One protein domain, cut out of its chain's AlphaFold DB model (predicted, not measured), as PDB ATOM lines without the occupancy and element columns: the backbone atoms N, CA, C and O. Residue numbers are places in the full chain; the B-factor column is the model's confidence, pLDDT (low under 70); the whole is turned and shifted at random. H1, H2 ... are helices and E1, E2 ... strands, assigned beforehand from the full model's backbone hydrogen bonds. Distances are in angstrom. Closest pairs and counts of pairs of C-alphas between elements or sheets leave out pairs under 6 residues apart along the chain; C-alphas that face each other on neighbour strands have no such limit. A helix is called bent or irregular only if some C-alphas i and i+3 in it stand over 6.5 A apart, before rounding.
ATOM      1  N   LEU A  46      15.458  47.739  23.861       94.12
ATOM      2  CA  LEU A  46      14.731  48.940  23.451       94.12
ATOM      3  C   LEU A  46      13.957  49.533  24.611       94.12
ATOM      4  O   LEU A  46      13.260  48.804  25.305       94.12
ATOM      5  N   ALA A  47      14.005  50.853  24.757       93.31
ATOM      6  CA  ALA A  47      13.188  51.587  25.709       93.31
ATOM      7  C   ALA A  47      12.388  52.694  25.013       93.31
ATOM      8  O   ALA A  47      12.947  53.505  24.271       93.31
ATOM      9  N   PHE A  48      11.091  52.758  25.298       90.69
ATOM     10  CA  PHE A  48      10.182  53.796  24.816       90.69
ATOM     11  C   PHE A  48       9.555  54.536  25.991       90.69
ATOM     12  O   PHE A  48       9.140  53.923  26.969       90.69
ATOM     13  N   THR A  49       9.469  55.862  25.897       87.06
ATOM     14  CA  THR A  49       8.763  56.685  26.892       87.06
ATOM     15  C   THR A  49       7.379  57.098  26.408       87.06
ATOM     16  O   THR A  49       7.223  57.561  25.275       87.06
ATOM     17  N   GLY A  50       6.407  57.040  27.319       76.00
ATOM     18  CA  GLY A  50       5.010  57.403  27.084       76.00
ATOM     19  C   GLY A  50       4.125  56.192  26.791       76.00
ATOM     20  O   GLY A  50       4.626  55.105  26.519       76.00
ATOM     21  N   ALA A  51       2.806  56.389  26.858       67.94
ATOM     22  CA  ALA A  51       1.836  55.338  26.569       67.94
ATOM     23  C   ALA A  51       1.956  54.908  25.094       67.94
ATOM     24  O   ALA A  51       1.795  55.762  24.206       67.94
ATOM     25  N   PRO A  52       2.311  53.645  24.810       69.31
ATOM     26  CA  PRO A  52       2.305  53.130  23.449       69.31
ATOM     27  C   PRO A  52       0.856  52.897  22.996       69.31
ATOM     28  O   PRO A  52       0.008  52.504  23.797       69.31
ATOM     29  N   ASP A  53       0.564  53.166  21.724       80.50
ATOM     30  CA  ASP A  53      -0.685  52.695  21.124       80.50
ATOM     31  C   ASP A  53      -0.665  51.158  21.016       80.50
ATOM     32  O   ASP A  53       0.399  50.539  21.071       80.50
ATOM     33  N   PHE A  54      -1.849  50.542  20.939       83.19
ATOM     34  CA  PHE A  54      -2.006  49.084  20.955       83.19
ATOM     35  C   PHE A  54      -1.125  48.406  19.898       83.19
ATOM     36  O   PHE A  54      -0.338  47.529  20.246       83.19
ATOM     37  N   ASP A  55      -1.200  48.861  18.646       83.88
ATOM     38  CA  ASP A  55      -0.474  48.269  17.519       83.88
ATOM     39  C   ASP A  55       1.049  48.396  17.698       83.88
ATOM     40  O   ASP A  55       1.770  47.400  17.605       83.88
ATOM     41  N   ALA A  56       1.534  49.576  18.098       84.38
ATOM     42  CA  ALA A  56       2.950  49.821  18.350       84.38
ATOM     43  C   ALA A  56       3.528  48.893  19.420       84.38
ATOM     44  O   ALA A  56       4.689  48.495  19.316       84.38
ATOM     45  N   VAL A  57       2.763  48.532  20.456       88.69
ATOM     46  CA  VAL A  57       3.260  47.573  21.451       88.69
ATOM     47  C   VAL A  57       3.542  46.219  20.815       88.69
ATOM     48  O   VAL A  57       4.623  45.665  21.026       88.69
ATOM     49  N   TYR A  58       2.604  45.683  20.036       87.56
ATOM     50  CA  TYR A  58       2.785  44.366  19.429       87.56
ATOM     51  C   TYR A  58       3.845  44.379  18.339       87.56
ATOM     52  O   TYR A  58       4.603  43.416  18.254       87.56
ATOM     53  N   ASP A  59       3.991  45.471  17.591       87.06
ATOM     54  CA  ASP A  59       5.087  45.626  16.631       87.06
ATOM     55  C   ASP A  59       6.452  45.622  17.329       87.06
ATOM     56  O   ASP A  59       7.402  44.978  16.874       87.06
ATOM     57  N   LEU A  60       6.550  46.278  18.490       89.19
ATOM     58  CA  LEU A  60       7.768  46.276  19.298       89.19
ATOM     59  C   LEU A  60       8.068  44.906  19.914       89.19
ATOM     60  O   LEU A  60       9.246  44.558  20.055       89.19
ATOM     61  N   LEU A  61       7.037  44.130  20.260       91.62
ATOM     62  CA  LEU A  61       7.161  42.770  20.791       91.62
ATOM     63  C   LEU A  61       7.321  41.691  19.717       91.62
ATOM     64  O   LEU A  61       7.849  40.627  20.028       91.62
ATOM     65  N   ALA A  62       6.930  41.947  18.468       90.25
ATOM     66  CA  ALA A  62       6.992  40.993  17.358       90.25
ATOM     67  C   ALA A  62       8.352  40.284  17.176       90.25
ATOM     68  O   ALA A  62       8.353  39.133  16.723       90.25
ATOM     69  N   PRO A  63       9.512  40.890  17.510       89.31
ATOM     70  CA  PRO A  63      10.809  40.214  17.467       89.31
ATOM     71  C   PRO A  63      11.046  39.211  18.606       89.31
ATOM     72  O   PRO A  63      11.875  38.319  18.445       89.31
ATOM     73  N   LEU A  64      10.359  39.352  19.741       92.81
ATOM     74  CA  LEU A  64      10.531  38.489  20.910       92.81
ATOM     75  C   LEU A  64       9.776  37.162  20.736       92.81
ATOM     76  O   LEU A  64       8.778  37.077  20.009       92.81
ATOM     77  N   ARG A  65      10.236  36.100  21.404       93.19
ATOM     78  CA  ARG A  65       9.566  34.790  21.408       93.19
ATOM     79  C   ARG A  65       9.274  34.313  22.827       93.19
ATOM     80  O   ARG A  65      10.127  34.391  23.702       93.19
ATOM     81  N   SER A  66       8.056  33.815  23.027       90.06
ATOM     82  CA  SER A  66       7.616  33.270  24.307       90.06
ATOM     83  C   SER A  66       8.389  31.984  24.664       90.06
ATOM     84  O   SER A  66       8.836  31.267  23.762       90.06
ATOM     85  N   PRO A  67       8.549  31.673  25.964       94.69
ATOM     86  CA  PRO A  67       7.943  32.373  27.090       94.69
ATOM     87  C   PRO A  67       8.695  33.653  27.487       94.69
ATOM     88  O   PRO A  67       9.888  33.794  27.224       94.69
ATOM     89  N   PHE A  68       7.978  34.578  28.125       96.44
ATOM     90  CA  PHE A  68       8.507  35.882  28.530       96.44
ATOM     91  C   PHE A  68       8.655  36.018  30.044       96.44
ATOM     92  O   PHE A  68       7.917  35.397  30.809       96.44
ATOM     93  N   VAL A  69       9.543  36.910  30.480       96.88
ATOM     94  CA  VAL A  69       9.488  37.498  31.825       96.88
ATOM     95  C   VAL A  69       8.949  38.917  31.704       96.88
ATOM     96  O   VAL A  69       9.433  39.708  30.894       96.88
ATOM     97  N   LEU A  70       7.932  39.236  32.500       97.50
ATOM     98  CA  LEU A  70       7.408  40.591  32.617       97.50
ATOM     99  C   LEU A  70       7.967  41.227  33.886       97.50
ATOM    100  O   LEU A  70       7.724  40.720  34.972       97.50
ATOM    101  N   ASN A  71       8.656  42.355  33.770       97.62
ATOM    102  CA  ASN A  71       9.091  43.153  34.911       97.62
ATOM    103  C   ASN A  71       8.266  44.434  34.958       97.62
ATOM    104  O   ASN A  71       8.217  45.167  33.976       97.62
ATOM    105  N   VAL A  72       7.634  44.723  36.089       97.19
ATOM    106  CA  VAL A  72       6.947  45.987  36.355       97.19
ATOM    107  C   VAL A  72       7.616  46.617  37.561       97.19
ATOM    108  O   VAL A  72       7.235  46.369  38.708       97.19
ATOM    109  N   THR A  73       8.650  47.404  37.295       96.38
ATOM    110  CA  THR A  73       9.488  47.977  38.343       96.38
ATOM    111  C   THR A  73       9.363  49.483  38.413       96.38
ATOM    112  O   THR A  73       8.932  50.159  37.473       96.38
ATOM    113  N   ARG A  74       9.700  50.046  39.566       94.62
ATOM    114  CA  ARG A  74       9.746  51.492  39.721       94.62
ATOM    115  C   ARG A  74      11.015  52.036  39.065       94.62
ATOM    116  O   ARG A  74      12.114  51.637  39.418       94.62
ATOM    117  N   ALA A  75      10.861  52.986  38.145       92.56
ATOM    118  CA  ALA A  75      11.997  53.668  37.522       92.56
ATOM    119  C   ALA A  75      12.458  54.868  38.362       92.56
ATOM    120  O   ALA A  75      13.654  55.093  38.533       92.56
ATOM    121  N   ASP A  76      11.505  55.641  38.895       91.94
ATOM    122  CA  ASP A  76      11.770  56.745  39.817       91.94
ATOM    123  C   ASP A  76      10.543  57.061  40.710       91.94
ATOM    124  O   ASP A  76       9.603  56.276  40.858       91.94
ATOM    125  N   ALA A  77      10.529  58.227  41.361       90.75
ATOM    126  CA  ALA A  77       9.420  58.641  42.224       90.75
ATOM    127  C   ALA A  77       8.062  58.769  41.495       90.75
ATOM    128  O   ALA A  77       7.013  58.690  42.139       90.75
ATOM    129  N   ARG A  78       8.071  58.992  40.180       93.81
ATOM    130  CA  ARG A  78       6.915  59.306  39.327       93.81
ATOM    131  C   ARG A  78       6.713  58.315  38.188       93.81
ATOM    132  O   ARG A  78       5.620  58.292  37.635       93.81
ATOM    133  N   GLN A  79       7.724  57.537  37.832       94.69
ATOM    134  CA  GLN A  79       7.711  56.651  36.679       94.69
ATOM    135  C   GLN A  79       7.849  55.190  37.085       94.69
ATOM    136  O   GLN A  79       8.570  54.839  38.022       94.69
ATOM    137  N   LEU A  80       7.171  54.338  36.326       95.31
ATOM    138  CA  LEU A  80       7.383  52.901  36.320       95.31
ATOM    139  C   LEU A  80       7.933  52.464  34.963       95.31
ATOM    140  O   LEU A  80       7.769  53.158  33.955       95.31
ATOM    141  N   MET A  81       8.586  51.312  34.956       96.19
ATOM    142  CA  MET A  81       9.100  50.654  33.771       96.19
ATOM    143  C   MET A  81       8.450  49.281  33.643       96.19
ATOM    144  O   MET A  81       8.483  48.481  34.573       96.19
ATOM    145  N   ILE A  82       7.868  49.015  32.478       96.44
ATOM    146  CA  ILE A  82       7.369  47.696  32.097       96.44
ATOM    147  C   ILE A  82       8.367  47.105  31.113       96.44
ATOM    148  O   ILE A  82       8.522  47.645  30.025       96.44
ATOM    149  N   VAL A  83       9.046  46.024  31.477       97.12
ATOM    150  CA  VAL A  83      10.028  45.342  30.629       97.12
ATOM    151  C   VAL A  83       9.524  43.954  30.284       97.12
ATOM    152  O   VAL A  83       9.284  43.145  31.176       97.12
ATOM    153  N   VAL A  84       9.403  43.664  28.994       97.31
ATOM    154  CA  VAL A  84       9.193  42.305  28.488       97.31
ATOM    155  C   VAL A  84      10.536  41.755  28.042       97.31
ATOM    156  O   VAL A  84      11.195  42.366  27.200       97.31
ATOM    157  N   GLU A  85      10.930  40.619  28.598       97.62
ATOM    158  CA  GLU A  85      12.168  39.919  28.269       97.62
ATOM    159  C   GLU A  85      11.868  38.578  27.595       97.62
ATOM    160  O   GLU A  85      11.064  37.786  28.088       97.62
ATOM    161  N   ASP A  86      12.540  38.319  26.475       96.62
ATOM    162  CA  ASP A  86      12.617  36.997  25.856       96.62
ATOM    163  C   ASP A  86      13.659  36.149  26.586       96.62
ATOM    164  O   ASP A  86      14.856  36.430  26.530       96.62
ATOM    165  N   VAL A  87      13.199  35.076  27.225       94.31
ATOM    166  CA  VAL A  87      14.034  34.197  28.059       94.31
ATOM    167  C   VAL A  87      15.152  33.515  27.264       94.31
ATOM    168  O   VAL A  87      16.193  33.170  27.821       94.31
ATOM    169  N   HIS A  88      14.967  33.296  25.962       94.44
ATOM    170  CA  HIS A  88      15.946  32.590  25.135       94.44
ATOM    171  C   HIS A  88      17.063  33.502  24.645       94.44
ATOM    172  O   HIS A  88      18.205  33.064  24.511       94.44
ATOM    173  N   THR A  89      16.722  34.746  24.308       94.56
ATOM    174  CA  THR A  89      17.652  35.688  23.672       94.56
ATOM    175  C   THR A  89      18.169  36.757  24.628       94.56
ATOM    176  O   THR A  89      19.185  37.386  24.335       94.56
ATOM    177  N   GLY A  90      17.487  36.985  25.755       93.69
ATOM    178  CA  GLY A  90      17.726  38.115  26.655       93.69
ATOM    179  C   GLY A  90      17.360  39.465  26.034       93.69
ATOM    180  O   GLY A  90      17.747  40.513  26.551       93.69
ATOM    181  N   HIS A  91      16.666  39.476  24.888       95.94
ATOM    182  CA  HIS A  91      16.198  40.713  24.275       95.94
ATOM    183  C   HIS A  91      15.060  41.308  25.103       95.94
ATOM    184  O   HIS A  91      14.161  40.592  25.543       95.94
ATOM    185  N   THR A  92      15.074  42.630  25.266       96.81
ATOM    186  CA  THR A  92      14.117  43.348  26.107       96.81
ATOM    187  C   THR A  92      13.402  44.468  25.369       96.81
ATOM    188  O   THR A  92      13.950  45.139  24.482       96.81
ATOM    189  N   ARG A  93      12.140  44.679  25.746       95.88
ATOM    190  CA  ARG A  93      11.312  45.816  25.337       95.88
ATOM    191  C   ARG A  93      10.774  46.497  26.583       95.88
ATOM    192  O   ARG A  93       9.988  45.906  27.316       95.88
ATOM    193  N   SER A  94      11.221  47.723  26.809       95.81
ATOM    194  CA  SER A  94      10.918  48.522  27.988       95.81
ATOM    195  C   SER A  94       9.986  49.679  27.639       95.81
ATOM    196  O   SER A  94      10.226  50.428  26.691       95.81
ATOM    197  N   PHE A  95       8.958  49.874  28.452       94.94
ATOM    198  CA  PHE A  95       8.008  50.976  28.363       94.94
ATOM    199  C   PHE A  95       8.077  51.785  29.655       94.94
ATOM    200  O   PHE A  95       7.774  51.276  30.731       94.94
ATOM    201  N   VAL A  96       8.498  53.042  29.555       94.69
ATOM    202  CA  VAL A  96       8.593  53.972  30.685       94.69
ATOM    203  C   VAL A  96       7.348  54.851  30.698       94.69
ATOM    204  O   VAL A  96       7.119  55.633  29.770       94.69
ATOM    205  N   GLN A  97       6.538  54.722  31.745       93.31
ATOM    206  CA  GLN A  97       5.232  55.378  31.874       93.31
ATOM    207  C   GLN A  97       5.095  56.074  33.228       93.31
ATOM    208  O   GLN A  97       5.826  55.770  34.174       93.31
ATOM    209  N   SER A  98       4.169  57.031  33.335       94.19
ATOM    210  CA  SER A  98       3.903  57.680  34.616       94.19
ATOM    211  C   SER A  98       3.125  56.728  35.518       94.19
ATOM    212  O   SER A  98       2.167  56.095  35.092       94.19
ATOM    213  N   ILE A  99       3.465  56.677  36.804       94.88
ATOM    214  CA  ILE A  99       2.687  55.934  37.808       94.88
ATOM    215  C   ILE A  99       1.251  56.478  37.872       94.88
ATOM    216  O   ILE A  99       0.306  55.727  38.103       94.88
ATOM    217  N   THR A 100       1.065  57.779  37.627       94.56
ATOM    218  CA  THR A 100      -0.266  58.404  37.594       94.56
ATOM    219  C   THR A 100      -1.128  57.919  36.438       94.56
ATOM    220  O   THR A 100      -2.347  58.015  36.544       94.56
ATOM    221  N   ASP A 101      -0.527  57.382  35.371       92.69
ATOM    222  CA  ASP A 101      -1.273  56.817  34.243       92.69
ATOM    223  C   ASP A 101      -2.080  55.591  34.679       92.69
ATOM    224  O   ASP A 101      -2.982  55.191  33.968       92.69
ATOM    225  N   TYR A 102      -1.802  55.031  35.861       93.50
ATOM    226  CA  TYR A 102      -2.476  53.868  36.436       93.50
ATOM    227  C   TYR A 102      -3.436  54.230  37.580       93.50
ATOM    228  O   TYR A 102      -4.025  53.346  38.205       93.50
ATOM    229  N   ALA A 103      -3.631  55.526  37.856       87.00
ATOM    230  CA  ALA A 103      -4.566  56.023  38.861       87.00
ATOM    231  C   ALA A 103      -6.005  56.037  38.306       87.00
ATOM    232  O   ALA A 103      -6.565  57.091  38.017       87.00
ATOM    233  N   GLY A 104      -6.610  54.863  38.122       81.62
ATOM    234  CA  GLY A 104      -7.949  54.737  37.543       81.62
ATOM    235  C   GLY A 104      -8.486  53.308  37.552       81.62
ATOM    236  O   GLY A 104      -7.804  52.385  37.992       81.62
ATOM    237  N   ASP A 105      -9.723  53.143  37.080       87.81
ATOM    238  CA  ASP A 105     -10.321  51.828  36.839       87.81
ATOM    239  C   ASP A 105      -9.665  51.193  35.599       87.81
ATOM    240  O   ASP A 105      -9.786  51.775  34.513       87.81
ATOM    241  N   PRO A 106      -9.014  50.019  35.727       90.12
ATOM    242  CA  PRO A 106      -8.368  49.339  34.609       90.12
ATOM    243  C   PRO A 106      -9.267  49.162  33.388       90.12
ATOM    244  O   PRO A 106      -8.802  49.325  32.273       90.12
ATOM    245  N   SER A 107     -10.564  48.909  33.580       86.94
ATOM    246  CA  SER A 107     -11.499  48.632  32.479       86.94
ATOM    247  C   SER A 107     -11.788  49.830  31.569       86.94
ATOM    248  O   SER A 107     -12.388  49.674  30.506       86.94
ATOM    249  N   THR A 108     -11.403  51.039  31.988       89.00
ATOM    250  CA  THR A 108     -11.670  52.287  31.254       89.00
ATOM    251  C   THR A 108     -10.416  53.124  31.021       89.00
ATOM    252  O   THR A 108     -10.502  54.242  30.505       89.00
ATOM    253  N   ASN A 109      -9.245  52.614  31.403       90.25
ATOM    254  CA  ASN A 109      -8.026  53.399  31.430       90.25
ATOM    255  C   ASN A 109      -7.226  53.297  30.126       90.25
ATOM    256  O   ASN A 109      -6.275  52.531  30.016       90.25
ATOM    257  N   ALA A 110      -7.533  54.181  29.177       87.44
ATOM    258  CA  ALA A 110      -6.830  54.262  27.896       87.44
ATOM    259  C   ALA A 110      -5.339  54.666  27.987       87.44
ATOM    260  O   ALA A 110      -4.656  54.666  26.965       87.44
ATOM    261  N   LEU A 111      -4.833  55.069  29.163       88.56
ATOM    262  CA  LEU A 111      -3.414  55.403  29.363       88.56
ATOM    263  C   LEU A 111      -2.578  54.204  29.828       88.56
ATOM    264  O   LEU A 111      -1.344  54.252  29.748       88.56
ATOM    265  N   ALA A 112      -3.230  53.152  30.331       90.69
ATOM    266  CA  ALA A 112      -2.556  51.945  30.777       90.69
ATOM    267  C   ALA A 112      -1.867  51.248  29.600       90.69
ATOM    268  O   ALA A 112      -2.276  51.367  28.447       90.69
ATOM    269  N   ASN A 113      -0.787  50.520  29.888       91.81
ATOM    270  CA  ASN A 113      -0.121  49.745  28.852       91.81
ATOM    271  C   ASN A 113      -1.066  48.655  28.307       91.81
ATOM    272  O   ASN A 113      -1.513  47.820  29.102       91.81
ATOM    273  N   PRO A 114      -1.295  48.594  26.982       90.31
ATOM    274  CA  PRO A 114      -2.146  47.586  26.352       90.31
ATOM    275  C   PRO A 114      -1.799  46.129  26.692       90.31
ATOM    276  O   PRO A 114      -2.657  45.254  26.597       90.31
ATOM    277  N   LEU A 115      -0.558  45.846  27.107       89.94
ATOM    278  CA  LEU A 115      -0.148  44.495  27.509       89.94
ATOM    279  C   LEU A 115      -0.904  43.967  28.710       89.94
ATOM    280  O   LEU A 115      -1.144  42.766  28.785       89.94
ATOM    281  N   LEU A 116      -1.269  44.851  29.636       89.75
ATOM    282  CA  LEU A 116      -1.914  44.461  30.883       89.75
ATOM    283  C   LEU A 116      -3.376  44.043  30.678       89.75
ATOM    284  O   LEU A 116      -3.942  43.362  31.527       89.75
ATOM    285  N   GLU A 117      -3.970  44.415  29.544       83.88
ATOM    286  CA  GLU A 117      -5.329  44.034  29.150       83.88
ATOM    287  C   GLU A 117      -5.357  42.786  28.253       83.88
ATOM    288  O   GLU A 117      -6.423  42.218  28.015       83.88
ATOM    289  N   ASN A 118      -4.204  42.329  27.750       84.44
ATOM    290  CA  ASN A 118      -4.150  41.225  26.799       84.44
ATOM    291  C   ASN A 118      -4.190  39.854  27.499       84.44
ATOM    292  O   ASN A 118      -3.224  39.398  28.120       84.44
ATOM    293  N   GLU A 119      -5.308  39.148  27.320       81.75
ATOM    294  CA  GLU A 119      -5.502  37.798  27.845       81.75
ATOM    295  C   GLU A 119      -4.587  36.734  27.197       81.75
ATOM    296  O   GLU A 119      -4.196  35.758  27.823       81.75
ATOM    297  N   GLU A 120      -4.171  36.896  25.949       86.62
ATOM    298  CA  GLU A 120      -3.248  35.956  25.307       86.62
ATOM    299  C   GLU A 120      -1.801  36.159  25.768       86.62
ATOM    300  O   GLU A 120      -1.010  35.211  25.774       86.62
ATOM    301  N   PHE A 121      -1.442  37.383  26.161       89.94
ATOM    302  CA  PHE A 121      -0.087  37.711  26.594       89.94
ATOM    303  C   PHE A 121       0.246  37.079  27.949       89.94
ATOM    304  O   PHE A 121       1.332  36.524  28.112       89.94
ATOM    305  N   HIS A 122      -0.684  37.085  28.912       86.81
ATOM    306  CA  HIS A 122      -0.395  36.524  30.238       86.81
ATOM    307  C   HIS A 122      -0.122  35.013  30.207       86.81
ATOM    308  O   HIS A 122       0.679  34.523  31.000       86.81
ATOM    309  N   ALA A 123      -0.737  34.274  29.276       88.81
ATOM    310  CA  ALA A 123      -0.509  32.838  29.101       88.81
ATOM    311  C   ALA A 123       0.902  32.510  28.576       88.81
ATOM    312  O   ALA A 123       1.332  31.359  28.620       88.81
ATOM    313  N   GLN A 124       1.623  33.515  28.074       93.12
ATOM    314  CA  GLN A 124       2.972  33.384  27.525       93.12
ATOM    315  C   GLN A 124       4.060  33.728  28.548       93.12
ATOM    316  O   GLN A 124       5.244  33.670  28.217       93.12
ATOM    317  N   LEU A 125       3.692  34.101  29.776       94.69
ATOM    318  CA  LEU A 125       4.658  34.466  30.803       94.69
ATOM    319  C   LEU A 125       5.186  33.242  31.544       94.69
ATOM    320  O   LEU A 125       4.425  32.431  32.066       94.69
ATOM    321  N   MET A 126       6.506  33.176  31.664       94.75
ATOM    322  CA  MET A 126       7.198  32.300  32.603       94.75
ATOM    323  C   MET A 126       7.197  32.892  34.015       94.75
ATOM    324  O   MET A 126       7.098  32.152  34.989       94.75
ATOM    325  N   GLY A 127       7.311  34.217  34.134       96.44
ATOM    326  CA  GLY A 127       7.401  34.880  35.429       96.44
ATOM    327  C   GLY A 127       7.061  36.363  35.389       96.44
ATOM    328  O   GLY A 127       7.082  37.005  34.336       96.44
ATOM    329  N   LEU A 128       6.743  36.884  36.569       97.44
ATOM    330  CA  LEU A 128       6.457  38.287  36.828       97.44
ATOM    331  C   LEU A 128       7.440  38.816  37.873       97.44
ATOM    332  O   LEU A 128       7.636  38.195  38.912       97.44
ATOM    333  N   VAL A 129       8.010  39.984  37.629       97.75
ATOM    334  CA  VAL A 129       8.752  40.765  38.615       97.75
ATOM    335  C   VAL A 129       7.955  42.030  38.895       97.75
ATOM    336  O   VAL A 129       7.491  42.684  37.962       97.75
ATOM    337  N   LEU A 130       7.755  42.375  40.163       97.19
ATOM    338  CA  LEU A 130       6.960  43.534  40.564       97.19
ATOM    339  C   LEU A 130       7.626  44.247  41.737       97.19
ATOM    340  O   LEU A 130       7.955  43.600  42.729       97.19
ATOM    341  N   SER A 131       7.761  45.571  41.675       96.31
ATOM    342  CA  SER A 131       8.189  46.329  42.855       96.31
ATOM    343  C   SER A 131       7.085  46.414  43.905       96.31
ATOM    344  O   SER A 131       5.927  46.722  43.603       96.31
ATOM    345  N   ALA A 132       7.441  46.183  45.167       94.69
ATOM    346  CA  ALA A 132       6.512  46.203  46.291       94.69
ATOM    347  C   ALA A 132       5.806  47.559  46.430       94.69
ATOM    348  O   ALA A 132       4.604  47.594  46.710       94.69
ATOM    349  N   SER A 133       6.493  48.677  46.154       93.25
ATOM    350  CA  SER A 133       5.877  50.012  46.170       93.25
ATOM    351  C   SER A 133       4.849  50.245  45.057       93.25
ATOM    352  O   SER A 133       4.060  51.188  45.147       93.25
ATOM    353  N   LEU A 134       4.840  49.411  44.014       94.56
ATOM    354  CA  LEU A 134       3.875  49.459  42.913       94.56
ATOM    355  C   LEU A 134       2.713  48.480  43.100       94.56
ATOM    356  O   LEU A 134       1.755  48.529  42.332       94.56
ATOM    357  N   TRP A 135       2.742  47.630  44.130       93.88
ATOM    358  CA  TRP A 135       1.750  46.575  44.337       93.88
ATOM    359  C   TRP A 135       0.305  47.085  44.309       93.88
ATOM    360  O   TRP A 135      -0.533  46.584  43.560       93.88
ATOM    361  N   ILE A 136      -0.000  48.121  45.094       91.81
ATOM    362  CA  ILE A 136      -1.359  48.680  45.174       91.81
ATOM    363  C   ILE A 136      -1.798  49.247  43.819       91.81
ATOM    364  O   ILE A 136      -2.937  49.041  43.414       91.81
ATOM    365  N   THR A 137      -0.892  49.922  43.113       93.50
ATOM    366  CA  THR A 137      -1.172  50.525  41.806       93.50
ATOM    367  C   THR A 137      -1.383  49.474  40.717       93.50
ATOM    368  O   THR A 137      -2.270  49.633  39.886       93.50
ATOM    369  N   MET A 138      -0.593  48.397  40.719       94.06
ATOM    370  CA  MET A 138      -0.566  47.428  39.620       94.06
ATOM    371  C   MET A 138      -1.510  46.247  39.814       94.06
ATOM    372  O   MET A 138      -2.005  45.713  38.828       94.06
ATOM    373  N   THR A 139      -1.821  45.849  41.053       92.56
ATOM    374  CA  THR A 139      -2.729  44.713  41.314       92.56
ATOM    375  C   THR A 139      -4.072  44.768  40.567       92.56
ATOM    376  O   THR A 139      -4.491  43.712  40.089       92.56
ATOM    377  N   PRO A 140      -4.739  45.927  40.370       92.25
ATOM    378  CA  PRO A 140      -5.959  45.992  39.560       92.25
ATOM    379  C   PRO A 140      -5.755  45.565  38.095       92.25
ATOM    380  O   PRO A 140      -6.645  44.959  37.503       92.25
ATOM    381  N   TYR A 141      -4.573  45.825  37.532       92.31
ATOM    382  CA  TYR A 141      -4.208  45.504  36.146       92.31
ATOM    383  C   TYR A 141      -3.672  44.078  35.981       92.31
ATOM    384  O   TYR A 141      -3.588  43.566  34.874       92.31
ATOM    385  N   LEU A 142      -3.327  43.402  37.079       91.06
ATOM    386  CA  LEU A 142      -2.761  42.051  37.048       91.06
ATOM    387  C   LEU A 142      -3.829  40.954  37.163       91.06
ATOM    388  O   LEU A 142      -3.506  39.778  37.301       91.06
ATOM    389  N   THR A 143      -5.116  41.297  37.082       87.44
ATOM    390  CA  THR A 143      -6.223  40.345  37.291       87.44
ATOM    391  C   THR A 143      -6.286  39.197  36.291       87.44
ATOM    392  O   THR A 143      -6.773  38.131  36.676       87.44
ATOM    393  N   ALA A 144      -5.745  39.371  35.083       86.44
ATOM    394  CA  ALA A 144      -5.584  38.308  34.090       86.44
ATOM    395  C   ALA A 144      -4.370  37.393  34.378       86.44
ATOM    396  O   ALA A 144      -4.339  36.237  33.975       86.44
ATOM    397  N   TYR A 145      -3.404  37.844  35.180       90.19
ATOM    398  CA  TYR A 145      -2.110  37.188  35.410       90.19
ATOM    399  C   TYR A 145      -2.161  36.110  36.504       90.19
ATOM    400  O   TYR A 145      -1.143  35.715  37.068       90.19
ATOM    401  N   ARG A 146      -3.354  35.595  36.820       85.94
ATOM    402  CA  ARG A 146      -3.558  34.629  37.914       85.94
ATOM    403  C   ARG A 146      -2.849  33.298  37.689       85.94
ATOM    404  O   ARG A 146      -2.645  32.579  38.662       85.94
ATOM    405  N   ALA A 147      -2.533  32.965  36.439       88.62
ATOM    406  CA  ALA A 147      -1.878  31.718  36.055       88.62
ATOM    407  C   ALA A 147      -0.345  31.754  36.185       88.62
ATOM    408  O   ALA A 147       0.281  30.713  36.038       88.62
ATOM    409  N   VAL A 148       0.254  32.917  36.468       92.81
ATOM    410  CA  VAL A 148       1.708  33.046  36.630       92.81
ATOM    411  C   VAL A 148       2.199  32.134  37.759       92.81
ATOM    412  O   VAL A 148       1.695  32.197  38.881       92.81
ATOM    413  N   GLU A 149       3.195  31.300  37.458       95.56
ATOM    414  CA  GLU A 149       3.749  30.322  38.404       95.56
ATOM    415  C   GLU A 149       4.930  30.868  39.223       95.56
ATOM    416  O   GLU A 149       5.217  30.349  40.307       95.56
ATOM    417  N   LEU A 150       5.580  31.929  38.734       97.38
ATOM    418  CA  LEU A 150       6.763  32.549  39.327       97.38
ATOM    419  C   LEU A 150       6.571  34.059  39.495       97.38
ATOM    420  O   LEU A 150       6.357  34.776  38.519       97.38
ATOM    421  N   LEU A 151       6.689  34.540  40.729       97.56
ATOM    422  CA  LEU A 151       6.622  35.959  41.072       97.56
ATOM    423  C   LEU A 151       7.873  36.335  41.858       97.56
ATOM    424  O   LEU A 151       8.109  35.756  42.912       97.56
ATOM    425  N   TYR A 152       8.620  37.333  41.397       97.94
ATOM    426  CA  TYR A 152       9.617  38.024  42.210       97.94
ATOM    427  C   TYR A 152       9.067  39.374  42.663       97.94
ATOM    428  O   TYR A 152       8.673  40.209  41.850       97.94
ATOM    429  N   LEU A 153       9.041  39.592  43.973       97.25
ATOM    430  CA  LEU A 153       8.682  40.864  44.582       97.25
ATOM    431  C   LEU A 153       9.966  41.606  44.965       97.25
ATOM    432  O   LEU A 153      10.700  41.174  45.857       97.25
ATOM    433  N   GLU A 154      10.228  42.720  44.292       96.56
ATOM    434  CA  GLU A 154      11.337  43.613  44.621       96.56
ATOM    435  C   GLU A 154      10.956  44.457  45.844       96.56
ATOM    436  O   GLU A 154       9.977  45.207  45.828       96.56
ATOM    437  N   LEU A 155      11.727  44.336  46.918       94.25
ATOM    438  CA  LEU A 155      11.578  45.113  48.140       94.25
ATOM    439  C   LEU A 155      12.390  46.408  48.003       94.25
ATOM    440  O   LEU A 155      13.535  46.494  48.454       94.25
ATOM    441  N   ASP A 156      11.800  47.383  47.311       88.75
ATOM    442  CA  ASP A 156      12.434  48.669  47.015       88.75
ATOM    443  C   ASP A 156      12.560  49.588  48.252       88.75
ATOM    444  O   ASP A 156      11.740  49.581  49.175       88.75
ATOM    445  N   SER A 157      13.617  50.405  48.275       70.69
ATOM    446  CA  SER A 157      14.085  51.167  49.448       70.69
ATOM    447  C   SER A 157      13.175  52.321  49.881       70.69
ATOM    448  O   SER A 157      13.478  53.025  50.849       70.69
ATOM    449  N   ILE A 158      12.065  52.576  49.183       63.41
ATOM    450  CA  ILE A 158      11.213  53.754  49.431       63.41
ATOM    451  C   ILE A 158      10.586  53.708  50.826       63.41
ATOM    452  O   ILE A 158      10.266  54.743  51.416       63.41
ATOM    453  N   SER A 159      10.422  52.508  51.366       53.06
ATOM    454  CA  SER A 159       9.734  52.232  52.622       53.06
ATOM    455  C   SER A 159      10.662  52.161  53.846       53.06
ATOM    456  O   SER A 159      10.159  52.240  54.970       53.06
ATOM    457  N   SER A 160      11.989  52.053  53.676       54.94
ATOM    458  CA  SER A 160      12.909  51.701  54.771       54.94
ATOM    459  C   SER A 160      14.174  52.565  54.821       54.94
ATOM    460  O   SER A 160      15.255  52.155  54.415       54.94
ATOM    461  N   LEU A 161      14.057  53.763  55.406       59.69
ATOM    462  CA  LEU A 161      15.224  54.573  55.801       59.69
ATOM    463  C   LEU A 161      15.943  54.023  57.047       59.69
ATOM    464  O   LEU A 161      17.038  54.480  57.374       59.69
ATOM    465  N   ASP A 162      15.321  53.081  57.760       71.44
ATOM    466  CA  ASP A 162      15.871  52.467  58.965       71.44
ATOM    467  C   ASP A 162      16.276  51.013  58.670       71.44
ATOM    468  O   ASP A 162      15.398  50.160  58.529       71.44
ATOM    469  N   PRO A 163      17.582  50.694  58.616       66.25
ATOM    470  CA  PRO A 163      18.062  49.345  58.315       66.25
ATOM    471  C   PRO A 163      17.706  48.313  59.396       66.25
ATOM    472  O   PRO A 163      17.938  47.124  59.199       66.25
ATOM    473  N   THR A 164      17.180  48.745  60.546       70.12
ATOM    474  CA  THR A 164      16.758  47.862  61.644       70.12
ATOM    475  C   THR A 164      15.273  47.513  61.604       70.12
ATOM    476  O   THR A 164      14.825  46.645  62.357       70.12
ATOM    477  N   ARG A 165      14.494  48.167  60.735       82.88
ATOM    478  CA  ARG A 165      13.054  47.948  60.621       82.88
ATOM    479  C   ARG A 165      12.754  46.884  59.569       82.88
ATOM    480  O   ARG A 165      13.368  46.850  58.509       82.88
ATOM    481  N   THR A 166      11.770  46.033  59.853       87.94
ATOM    482  CA  THR A 166      11.252  45.090  58.861       87.94
ATOM    483  C   THR A 166      10.523  45.829  57.742       87.94
ATOM    484  O   THR A 166       9.732  46.745  57.992       87.94
ATOM    485  N   HIS A 167      10.773  45.419  56.502       88.56
ATOM    486  CA  HIS A 167      10.050  45.923  55.346       88.56
ATOM    487  C   HIS A 167       8.594  45.430  55.395       88.56
ATOM    488  O   HIS A 167       8.366  44.221  55.487       88.56
ATOM    489  N   PRO A 168       7.596  46.328  55.312       90.12
ATOM    490  CA  PRO A 168       6.193  45.934  55.370       90.12
ATOM    491  C   PRO A 168       5.747  45.258  54.068       90.12
ATOM    492  O   PRO A 168       6.063  45.726  52.974       90.12
ATOM    493  N   PHE A 169       4.951  44.193  54.168       91.50
ATOM    494  CA  PHE A 169       4.347  43.568  52.988       91.50
ATOM    495  C   PHE A 169       3.059  44.280  52.542       91.50
ATOM    496  O   PHE A 169       2.300  44.783  53.378       91.50
ATOM    497  N   PRO A 170       2.754  44.297  51.230       90.06
ATOM    498  CA  PRO A 170       1.507  44.859  50.724       90.06
ATOM    499  C   PRO A 170       0.270  44.151  51.285       90.06
ATOM    500  O   PRO A 170       0.244  42.928  51.403       90.06
ATOM    501  N   THR A 171      -0.788  44.908  51.585       87.69
ATOM    502  CA  THR A 171      -1.987  44.399  52.277       87.69
ATOM    503  C   THR A 171      -3.186  44.113  51.376       87.69
ATOM    504  O   THR A 171      -4.181  43.575  51.860       87.69
ATOM    505  N   SER A 172      -3.135  44.459  50.085       84.31
ATOM    506  CA  SER A 172      -4.278  44.251  49.191       84.31
ATOM    507  C   SER A 172      -4.554  42.763  48.947       84.31
ATOM    508  O   SER A 172      -3.644  41.935  48.864       84.31
ATOM    509  N   ASN A 173      -5.840  42.422  48.840       81.44
ATOM    510  CA  ASN A 173      -6.304  41.063  48.581       81.44
ATOM    511  C   ASN A 173      -6.286  40.803  47.069       81.44
ATOM    512  O   ASN A 173      -7.256  41.101  46.373       81.44
ATOM    513  N   PHE A 174      -5.182  40.261  46.569       86.81
ATOM    514  CA  PHE A 174      -5.047  39.813  45.187       86.81
ATOM    515  C   PHE A 174      -4.485  38.395  45.166       86.81
ATOM    516  O   PHE A 174      -3.479  38.156  45.820       86.81
ATOM    517  N   VAL A 175      -5.115  37.473  44.429       92.06
ATOM    518  CA  VAL A 175      -4.740  36.050  44.445       92.06
ATOM    519  C   VAL A 175      -4.140  35.613  43.108       92.06
ATOM    520  O   VAL A 175      -4.836  35.584  42.091       92.06
ATOM    521  N   PHE A 176      -2.882  35.182  43.133       92.31
ATOM    522  CA  PHE A 176      -2.220  34.435  42.069       92.31
ATOM    523  C   PHE A 176      -2.473  32.935  42.263       92.31
ATOM    524  O   PHE A 176      -1.747  32.243  42.974       92.31
ATOM    525  N   ALA A 177      -3.536  32.420  41.643       91.81
ATOM    526  CA  ALA A 177      -3.962  31.029  41.820       91.81
ATOM    527  C   ALA A 177      -2.915  29.998  41.343       91.81
ATOM    528  O   ALA A 177      -2.805  28.914  41.922       91.81
ATOM    529  N   GLY A 178      -2.162  30.337  40.296       92.88
ATOM    530  CA  GLY A 178      -1.122  29.499  39.701       92.88
ATOM    531  C   GLY A 178       0.234  29.573  40.399       92.88
ATOM    532  O   GLY A 178       1.094  28.752  40.096       92.88
ATOM    533  N   LEU A 179       0.436  30.501  41.343       96.19
ATOM    534  CA  LEU A 179       1.765  30.770  41.882       96.19
ATOM    535  C   LEU A 179       2.329  29.565  42.643       96.19
ATOM    536  O   LEU A 179       1.715  29.054  43.582       96.19
ATOM    537  N   ARG A 180       3.526  29.132  42.245       97.50
ATOM    538  CA  ARG A 180       4.278  28.030  42.864       97.50
ATOM    539  C   ARG A 180       5.519  28.514  43.589       97.50
ATOM    540  O   ARG A 180       5.852  27.954  44.635       97.50
ATOM    541  N   THR A 181       6.155  29.543  43.039       98.38
ATOM    542  CA  THR A 181       7.400  30.107  43.551       98.38
ATOM    543  C   THR A 181       7.237  31.599  43.782       98.38
ATOM    544  O   THR A 181       6.937  32.345  42.850       98.38
ATOM    545  N   LEU A 182       7.468  32.027  45.022       98.25
ATOM    546  CA  LEU A 182       7.650  33.432  45.365       98.25
ATOM    547  C   LEU A 182       9.133  33.689  45.623       98.25
ATOM    548  O   LEU A 182       9.729  33.056  46.491       98.25
ATOM    549  N   GLY A 183       9.706  34.648  44.912       98.19
ATOM    550  CA  GLY A 183      11.001  35.222  45.228       98.19
ATOM    551  C   GLY A 183      10.852  36.601  45.859       98.19
ATOM    552  O   GLY A 183      10.011  37.395  45.442       98.19
ATOM    553  N   LEU A 184      11.674  36.903  46.855       97.94
ATOM    554  CA  LEU A 184      11.867  38.249  47.383       97.94
ATOM    555  C   LEU A 184      13.303  38.665  47.106       97.94
ATOM    556  O   LEU A 184      14.227  37.904  47.402       97.94
ATOM    557  N   PHE A 185      13.495  39.869  46.584       96.75
ATOM    558  CA  PHE A 185      14.833  40.404  46.358       96.75
ATOM    559  C   PHE A 185      14.893  41.901  46.620       96.75
ATOM    560  O   PHE A 185      13.865  42.564  46.732       96.75
ATOM    561  N   THR A 186      16.103  42.431  46.739       93.81
ATOM    562  CA  THR A 186      16.351  43.869  46.843       93.81
ATOM    563  C   THR A 186      17.651  44.228  46.125       93.81
ATOM    564  O   THR A 186      18.592  43.427  46.087       93.81
ATOM    565  N   ASP A 187      17.697  45.434  45.565       91.19
ATOM    566  CA  ASP A 187      18.920  46.019  45.009       91.19
ATOM    567  C   ASP A 187      19.820  46.622  46.097       91.19
ATOM    568  O   ASP A 187      21.020  46.821  45.875       91.19
ATOM    569  N   ASP A 188      19.271  46.860  47.293       88.75
ATOM    570  CA  ASP A 188      20.060  47.221  48.463       88.75
ATOM    571  C   ASP A 188      20.975  46.056  48.885       88.75
ATOM    572  O   ASP A 188      20.735  44.898  48.531       88.75
ATOM    573  N   PRO A 189      22.048  46.314  49.662       89.81
ATOM    574  CA  PRO A 189      22.922  45.244  50.127       89.81
ATOM    575  C   PRO A 189      22.162  44.135  50.858       89.81
ATOM    576  O   PRO A 189      22.417  42.967  50.592       89.81
ATOM    577  N   PHE A 190      21.237  44.509  51.751       89.88
ATOM    578  CA  PHE A 190      20.344  43.594  52.459       89.88
ATOM    579  C   PHE A 190      19.070  44.309  52.906       89.88
ATOM    580  O   PHE A 190      19.106  45.500  53.225       89.88
ATOM    581  N   ILE A 191      17.982  43.552  53.052       91.19
ATOM    582  CA  ILE A 191      16.750  44.021  53.690       91.19
ATOM    583  C   ILE A 191      16.203  42.995  54.680       91.19
ATOM    584  O   ILE A 191      16.319  41.791  54.461       91.19
ATOM    585  N   TYR A 192      15.608  43.466  55.775       92.25
ATOM    586  CA  TYR A 192      15.010  42.605  56.793       92.25
ATOM    587  C   TYR A 192      13.500  42.482  56.599       92.25
ATOM    588  O   TYR A 192      12.815  43.477  56.374       92.25
ATOM    589  N   VAL A 193      12.960  41.277  56.758       94.12
ATOM    590  CA  VAL A 193      11.515  41.001  56.748       94.12
ATOM    591  C   VAL A 193      11.123  40.161  57.961       94.12
ATOM    592  O   VAL A 193      11.941  39.410  58.493       94.12
ATOM    593  N   SER A 194       9.872  40.270  58.411       94.94
ATOM    594  CA  SER A 194       9.314  39.289  59.347       94.94
ATOM    595  C   SER A 194       8.858  38.059  58.570       94.94
ATOM    596  O   SER A 194       8.073  38.165  57.628       94.94
ATOM    597  N   GLY A 195       9.318  36.882  58.984       96.12
ATOM    598  CA  GLY A 195       8.859  35.607  58.452       96.12
ATOM    599  C   GLY A 195       7.372  35.380  58.721       96.12
ATOM    600  O   GLY A 195       6.681  34.833  57.870       96.12
ATOM    601  N   THR A 196       6.851  35.849  59.859       95.62
ATOM    602  CA  THR A 196       5.409  35.761  60.161       95.62
ATOM    603  C   THR A 196       4.583  36.611  59.194       95.62
ATOM    604  O   THR A 196       3.650  36.101  58.581       95.62
ATOM    605  N   GLU A 197       4.964  37.877  58.985       95.62
ATOM    606  CA  GLU A 197       4.265  38.757  58.033       95.62
ATOM    607  C   GLU A 197       4.378  38.255  56.586       95.62
ATOM    608  O   GLU A 197       3.443  38.419  55.801       95.62
ATOM    609  N   LEU A 198       5.499  37.616  56.233       96.56
ATOM    610  CA  LEU A 198       5.681  36.973  54.934       96.56
ATOM    611  C   LEU A 198       4.723  35.791  54.744       96.56
ATOM    612  O   LEU A 198       4.101  35.679  53.689       96.56
ATOM    613  N   VAL A 199       4.571  34.923  55.750       97.00
ATOM    614  CA  VAL A 199       3.594  33.821  55.695       97.00
ATOM    615  C   VAL A 199       2.182  34.373  55.522       97.00
ATOM    616  O   VAL A 199       1.485  33.946  54.605       97.00
ATOM    617  N   ASP A 200       1.794  35.371  56.317       95.81
ATOM    618  CA  ASP A 200       0.471  36.001  56.221       95.81
ATOM    619  C   ASP A 200       0.234  36.636  54.840       95.81
ATOM    620  O   ASP A 200      -0.860  36.551  54.272       95.81
ATOM    621  N   PHE A 201       1.264  37.271  54.274       95.81
ATOM    622  CA  PHE A 201       1.224  37.814  52.921       95.81
ATOM    623  C   PHE A 201       1.008  36.709  51.884       95.81
ATOM    624  O   PHE A 201       0.084  36.814  51.076       95.81
ATOM    625  N   VAL A 202       1.803  35.637  51.925       96.38
ATOM    626  CA  VAL A 202       1.702  34.518  50.975       96.38
ATOM    627  C   VAL A 202       0.372  33.793  51.095       96.38
ATOM    628  O   VAL A 202      -0.248  33.507  50.077       96.38
ATOM    629  N   ASP A 203      -0.124  33.552  52.303       95.69
ATOM    630  CA  ASP A 203      -1.416  32.896  52.504       95.69
ATOM    631  C   ASP A 203      -2.586  33.730  51.987       95.69
ATOM    632  O   ASP A 203      -3.606  33.179  51.571       95.69
ATOM    633  N   ARG A 204      -2.436  35.057  51.934       94.94
ATOM    634  CA  ARG A 204      -3.405  35.936  51.279       94.94
ATOM    635  C   ARG A 204      -3.305  35.873  49.757       94.94
ATOM    636  O   ARG A 204      -4.345  35.842  49.101       94.94
ATOM    637  N   ILE A 205      -2.096  35.917  49.194       94.88
ATOM    638  CA  ILE A 205      -1.918  36.140  47.749       94.88
ATOM    639  C   ILE A 205      -1.725  34.865  46.928       94.88
ATOM    640  O   ILE A 205      -1.987  34.856  45.731       94.88
ATOM    641  N   ALA A 206      -1.252  33.790  47.543       95.19
ATOM    642  CA  ALA A 206      -0.882  32.552  46.875       95.19
ATOM    643  C   ALA A 206      -0.849  31.370  47.865       95.19
ATOM    644  O   ALA A 206       0.220  30.824  48.152       95.19
ATOM    645  N   PRO A 207      -2.013  30.911  48.366       94.06
ATOM    646  CA  PRO A 207      -2.077  29.779  49.295       94.06
ATOM    647  C   PRO A 207      -1.414  28.499  48.757       94.06
ATOM    648  O   PRO A 207      -0.924  27.677  49.525       94.06
ATOM    649  N   SER A 208      -1.384  28.325  47.433       94.31
ATOM    650  CA  SER A 208      -0.789  27.186  46.723       94.31
ATOM    651  C   SER A 208       0.728  27.280  46.516       94.31
ATOM    652  O   SER A 208       1.313  26.324  45.996       94.31
ATOM    653  N   CYS A 209       1.356  28.395  46.902       97.44
ATOM    654  CA  CYS A 209       2.796  28.593  46.801       97.44
ATOM    655  C   CYS A 209       3.522  27.684  47.797       97.44
ATOM    656  O   CYS A 209       3.200  27.667  48.990       97.44
ATOM    657  N   THR A 210       4.497  26.920  47.307       97.62
ATOM    658  CA  THR A 210       5.259  25.950  48.110       97.62
ATOM    659  C   THR A 210       6.756  26.231  48.125       97.62
ATOM    660  O   THR A 210       7.466  25.668  48.958       97.62
ATOM    661  N   ARG A 211       7.245  27.116  47.250       98.50
ATOM    662  CA  ARG A 211       8.658  27.484  47.160       98.50
ATOM    663  C   ARG A 211       8.858  28.965  47.450       98.50
ATOM    664  O   ARG A 211       8.206  29.816  46.849       98.50
ATOM    665  N   LEU A 212       9.805  29.249  48.334       98.56
ATOM    666  CA  LEU A 212      10.244  30.592  48.682       98.56
ATOM    667  C   LEU A 212      11.727  30.767  48.334       98.56
ATOM    668  O   LEU A 212      12.559  29.934  48.702       98.56
ATOM    669  N   GLU A 213      12.054  31.866  47.667       98.50
ATOM    670  CA  GLU A 213      13.425  32.280  47.368       98.50
ATOM    671  C   GLU A 213      13.694  33.652  47.988       98.50
ATOM    672  O   GLU A 213      12.919  34.589  47.815       98.50
ATOM    673  N   LEU A 214      14.778  33.772  48.747       97.75
ATOM    674  CA  LEU A 214      15.173  34.989  49.451       97.75
ATOM    675  C   LEU A 214      16.548  35.424  48.939       97.75
ATOM    676  O   LEU A 214      17.541  34.778  49.265       97.75
ATOM    677  N   LEU A 215      16.615  36.502  48.156       96.94
ATOM    678  CA  LEU A 215      17.858  37.015  47.568       96.94
ATOM    679  C   LEU A 215      18.224  38.353  48.210       96.94
ATOM    680  O   LEU A 215      17.516  39.340  48.026       96.94
ATOM    681  N   ARG A 216      19.307  38.394  48.996       94.19
ATOM    682  CA  ARG A 216      19.669  39.552  49.847       94.19
ATOM    683  C   ARG A 216      18.575  39.941  50.851       94.19
ATOM    684  O   ARG A 216      18.530  41.061  51.356       94.19
ATOM    685  N   VAL A 217      17.703  38.991  51.186       94.25
ATOM    686  CA  VAL A 217      16.634  39.160  52.176       94.25
ATOM    687  C   VAL A 217      16.976  38.374  53.439       94.25
ATOM    688  O   VAL A 217      17.269  37.173  53.409       94.25
ATOM    689  N   LEU A 218      16.946  39.071  54.569       93.81
ATOM    690  CA  LEU A 218      17.234  38.556  55.900       93.81
ATOM    691  C   LEU A 218      15.947  38.481  56.722       93.81
ATOM    692  O   LEU A 218      15.050  39.310  56.586       93.81
ATOM    693  N   LEU A 219      15.862  37.492  57.606       93.94
ATOM    694  CA  LEU A 219      14.738  37.361  58.530       93.94
ATOM    695  C   LEU A 219      15.059  38.104  59.824       93.94
ATOM    696  O   LEU A 219      16.143  37.940  60.385       93.94
ATOM    697  N   ALA A 220      14.118  38.919  60.293       92.31
ATOM    698  CA  ALA A 220      14.209  39.579  61.594       92.31
ATOM    699  C   ALA A 220      13.789  38.659  62.756       92.31
ATOM    700  O   ALA A 220      14.117  38.929  63.911       92.31
ATOM    701  N   ASP A 221      13.055  37.585  62.460       92.12
ATOM    702  CA  ASP A 221      12.515  36.613  63.408       92.12
ATOM    703  C   ASP A 221      12.929  35.165  63.051       92.12
ATOM    704  O   ASP A 221      13.804  34.923  62.216       92.12
ATOM    705  N   SER A 222      12.363  34.183  63.763       90.25
ATOM    706  CA  SER A 222      12.695  32.763  63.587       90.25
ATOM    707  C   SER A 222      12.240  32.225  62.228       90.25
ATOM    708  O   SER A 222      11.084  32.381  61.840       90.25
ATOM    709  N   ARG A 223      13.120  31.467  61.562       94.75
ATOM    710  CA  ARG A 223      12.840  30.778  60.289       94.75
ATOM    711  C   ARG A 223      11.794  29.659  60.401       94.75
ATOM    712  O   ARG A 223      11.215  29.259  59.396       94.75
ATOM    713  N   GLU A 224      11.491  29.183  61.609       95.69
ATOM    714  CA  GLU A 224      10.581  28.050  61.844       95.69
ATOM    715  C   GLU A 224       9.168  28.234  61.264       95.69
ATOM    716  O   GLU A 224       8.480  27.252  60.986       95.69
ATOM    717  N   CYS A 225       8.670  29.466  61.117       94.50
ATOM    718  CA  CYS A 225       7.382  29.695  60.454       94.50
ATOM    719  C   CYS A 225       7.456  29.418  58.946       94.50
ATOM    720  O   CYS A 225       6.531  28.815  58.407       94.50
ATOM    721  N   LEU A 226       8.565  29.775  58.297       96.94
ATOM    722  CA  LEU A 226       8.782  29.537  56.873       96.94
ATOM    723  C   LEU A 226       8.979  28.051  56.595       96.94
ATOM    724  O   LEU A 226       8.302  27.506  55.733       96.94
ATOM    725  N   ASP A 227       9.823  27.375  57.376       97.00
ATOM    726  CA  ASP A 227      10.096  25.944  57.180       97.00
ATOM    727  C   ASP A 227       8.852  25.070  57.445       97.00
ATOM    728  O   ASP A 227       8.745  23.958  56.936       97.00
ATOM    729  N   ARG A 228       7.883  25.562  58.234       96.69
ATOM    730  CA  ARG A 228       6.573  24.907  58.398       96.69
ATOM    731  C   ARG A 228       5.616  25.177  57.242       96.69
ATOM    732  O   ARG A 228       4.699  24.384  57.037       96.69
ATOM    733  N   ARG A 229       5.763  26.315  56.562       97.19
ATOM    734  CA  ARG A 229       4.824  26.781  55.540       97.19
ATOM    735  C   ARG A 229       5.225  26.377  54.122       97.19
ATOM    736  O   ARG A 229       4.341  26.111  53.308       97.19
ATOM    737  N   PHE A 230       6.513  26.380  53.816       98.06
ATOM    738  CA  PHE A 230       7.047  26.127  52.482       98.06
ATOM    739  C   PHE A 230       7.743  24.770  52.435       98.06
ATOM    740  O   PHE A 230       8.444  24.393  53.370       98.06
ATOM    741  N   ASP A 231       7.605  24.071  51.312       98.25
ATOM    742  CA  ASP A 231       8.327  22.822  51.062       98.25
ATOM    743  C   ASP A 231       9.816  23.096  50.810       98.25
ATOM    744  O   ASP A 231      10.682  22.287  51.147       98.25
ATOM    745  N   VAL A 232      10.121  24.243  50.189       97.81
ATOM    746  CA  VAL A 232      11.484  24.656  49.844       97.81
ATOM    747  C   VAL A 232      11.688  26.129  50.177       97.81
ATOM    748  O   VAL A 232      10.948  26.984  49.697       97.81
ATOM    749  N   VAL A 233      12.744  26.419  50.940       97.31
ATOM    750  CA  VAL A 233      13.196  27.782  51.251       97.31
ATOM    751  C   VAL A 233      14.666  27.923  50.856       97.31
ATOM    752  O   VAL A 233      15.551  27.361  51.511       97.31
ATOM    753  N   VAL A 234      14.925  28.675  49.788       97.12
ATOM    754  CA  VAL A 234      16.273  29.019  49.309       97.12
ATOM    755  C   VAL A 234      16.633  30.411  49.812       97.12
ATOM    756  O   VAL A 234      15.820  31.325  49.719       97.12
ATOM    757  N   GLN A 235      17.839  30.572  50.351       93.62
ATOM    758  CA  GLN A 235      18.340  31.863  50.811       93.62
ATOM    759  C   GLN A 235      19.742  32.104  50.255       93.62
ATOM    760  O   GLN A 235      20.642  31.292  50.475       93.62
ATOM    761  N   GLU A 236      19.899  33.219  49.551       91.38
ATOM    762  CA  GLU A 236      21.136  33.667  48.916       91.38
ATOM    763  C   GLU A 236      21.497  35.063  49.444       91.38
ATOM    764  O   GLU A 236      20.628  35.929  49.585       91.38
TER     765      GLU A 236
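Overview. This is residues 46 to 236 of the 237 residues of an uncharacterized protein of Exidia glandulosa HHB12029 (UniProt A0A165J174). One long, twisted sheet of nine strands makes a wall along the longest axis, with H5 over one face, most other helices and loops toward that side, and the other face largely bare. H1 grazes the wall near one end; H6 and H7, side by side, sit toward the other end with the small sheet E8 E10. The 191 printed residues have seven named helices and eleven named strands, in the order E1 H1 E2 E3 E4 H2 H3 H4 E5 H5 E6 E7 E8 H6 E9 E10 H7 E11. The large sheet, mixed, runs E1 E4 E3 E2 E5 E6 E7 E9 E11. The class is mixed; the whole is compact, radius of gyration of the C-alphas 16.6 A, spans 50 by 32 by 31 A.

Arrangement. Start at edge strand E1, residues 46 to 49, parallel to E4, residues 92 to 98: N 48 and O 94 are 2.8 A apart. H1, residues 54 to 61, only grazes the sheet. E2, residues 68 to 74, E3, residues 79 to 86, and E4 form a meander, each the antiparallel neighbour of the one before; look at N 71 and O 83, 2.8 A, and N 95 and O 82, 2.8 A. E1, H1 and E2 form a split strand-helix-strand unit, E4 and E3 lying between its strands, with a right-handed crossover. H2, residues 99 to 102, only grazes the sheet; H3, residues 114 to 117, and H4, residues 119 to 122, are only just not on it, each with 4 pairs of C-alphas within 10 A. E5, residues 125 to 131, is parallel to E2: N 72 and O 129, 2.8 A. H5, residues 132 to 142, is over E2 at a height over the sheet of 8.6 A, two layers, helix on sheet; it is irregular, C-alphas 133 and 136 being 7.4 A apart. E6, residues 150 to 154, completes the right-handed strand-helix-strand unit E5 H5 E6, two parallel neighbours with a helix between: N 152 and O 128, 2.8 A. Parallel strands follow: E7, residues 181 to 185, E9, residues 211 to 215, and edge strand E11, residues 232 to 236; N 153 and O 183, N 184 and O 213, and N 214 and O 234 are each 2.8 A apart. E8, residues 191 to 193, is parallel to E10, residues 217 to 219: N 218 and O 191, 2.8 A. H6, residues 195 to 205, touches H7, residues 224 to 229, the same way at a shallow tilt of 16 degrees; their closest C-alphas, Gly 195 and Leu 226, are 6.3 A apart. Every O i to N i+4 pair is within hydrogen-bond range in H1, H6 and H7; H5 has 3 of 7, and 5 of 8 for O i to N i+3; H2, H3 and H4 are too short for an i+4 pair.

Along the chain. Find C-alpha 46, where E1 begins, at (14.731, 48.940, 23.451), and C-alpha 236, where E11 ends, at (21.136, 33.667, 48.916). E3 is 23.0 A long, E4 19.5 A, H6 15.2 A.

Size, cuts and confidence. The C-alphas farthest apart, Asp 55 and Ser 222, are 50.4 A apart. The printed part has no cut; its long links are H2 to H3 and E6 to E7. Residues 51 to 52, 158 to 161 and 163 have pLDDT under 70.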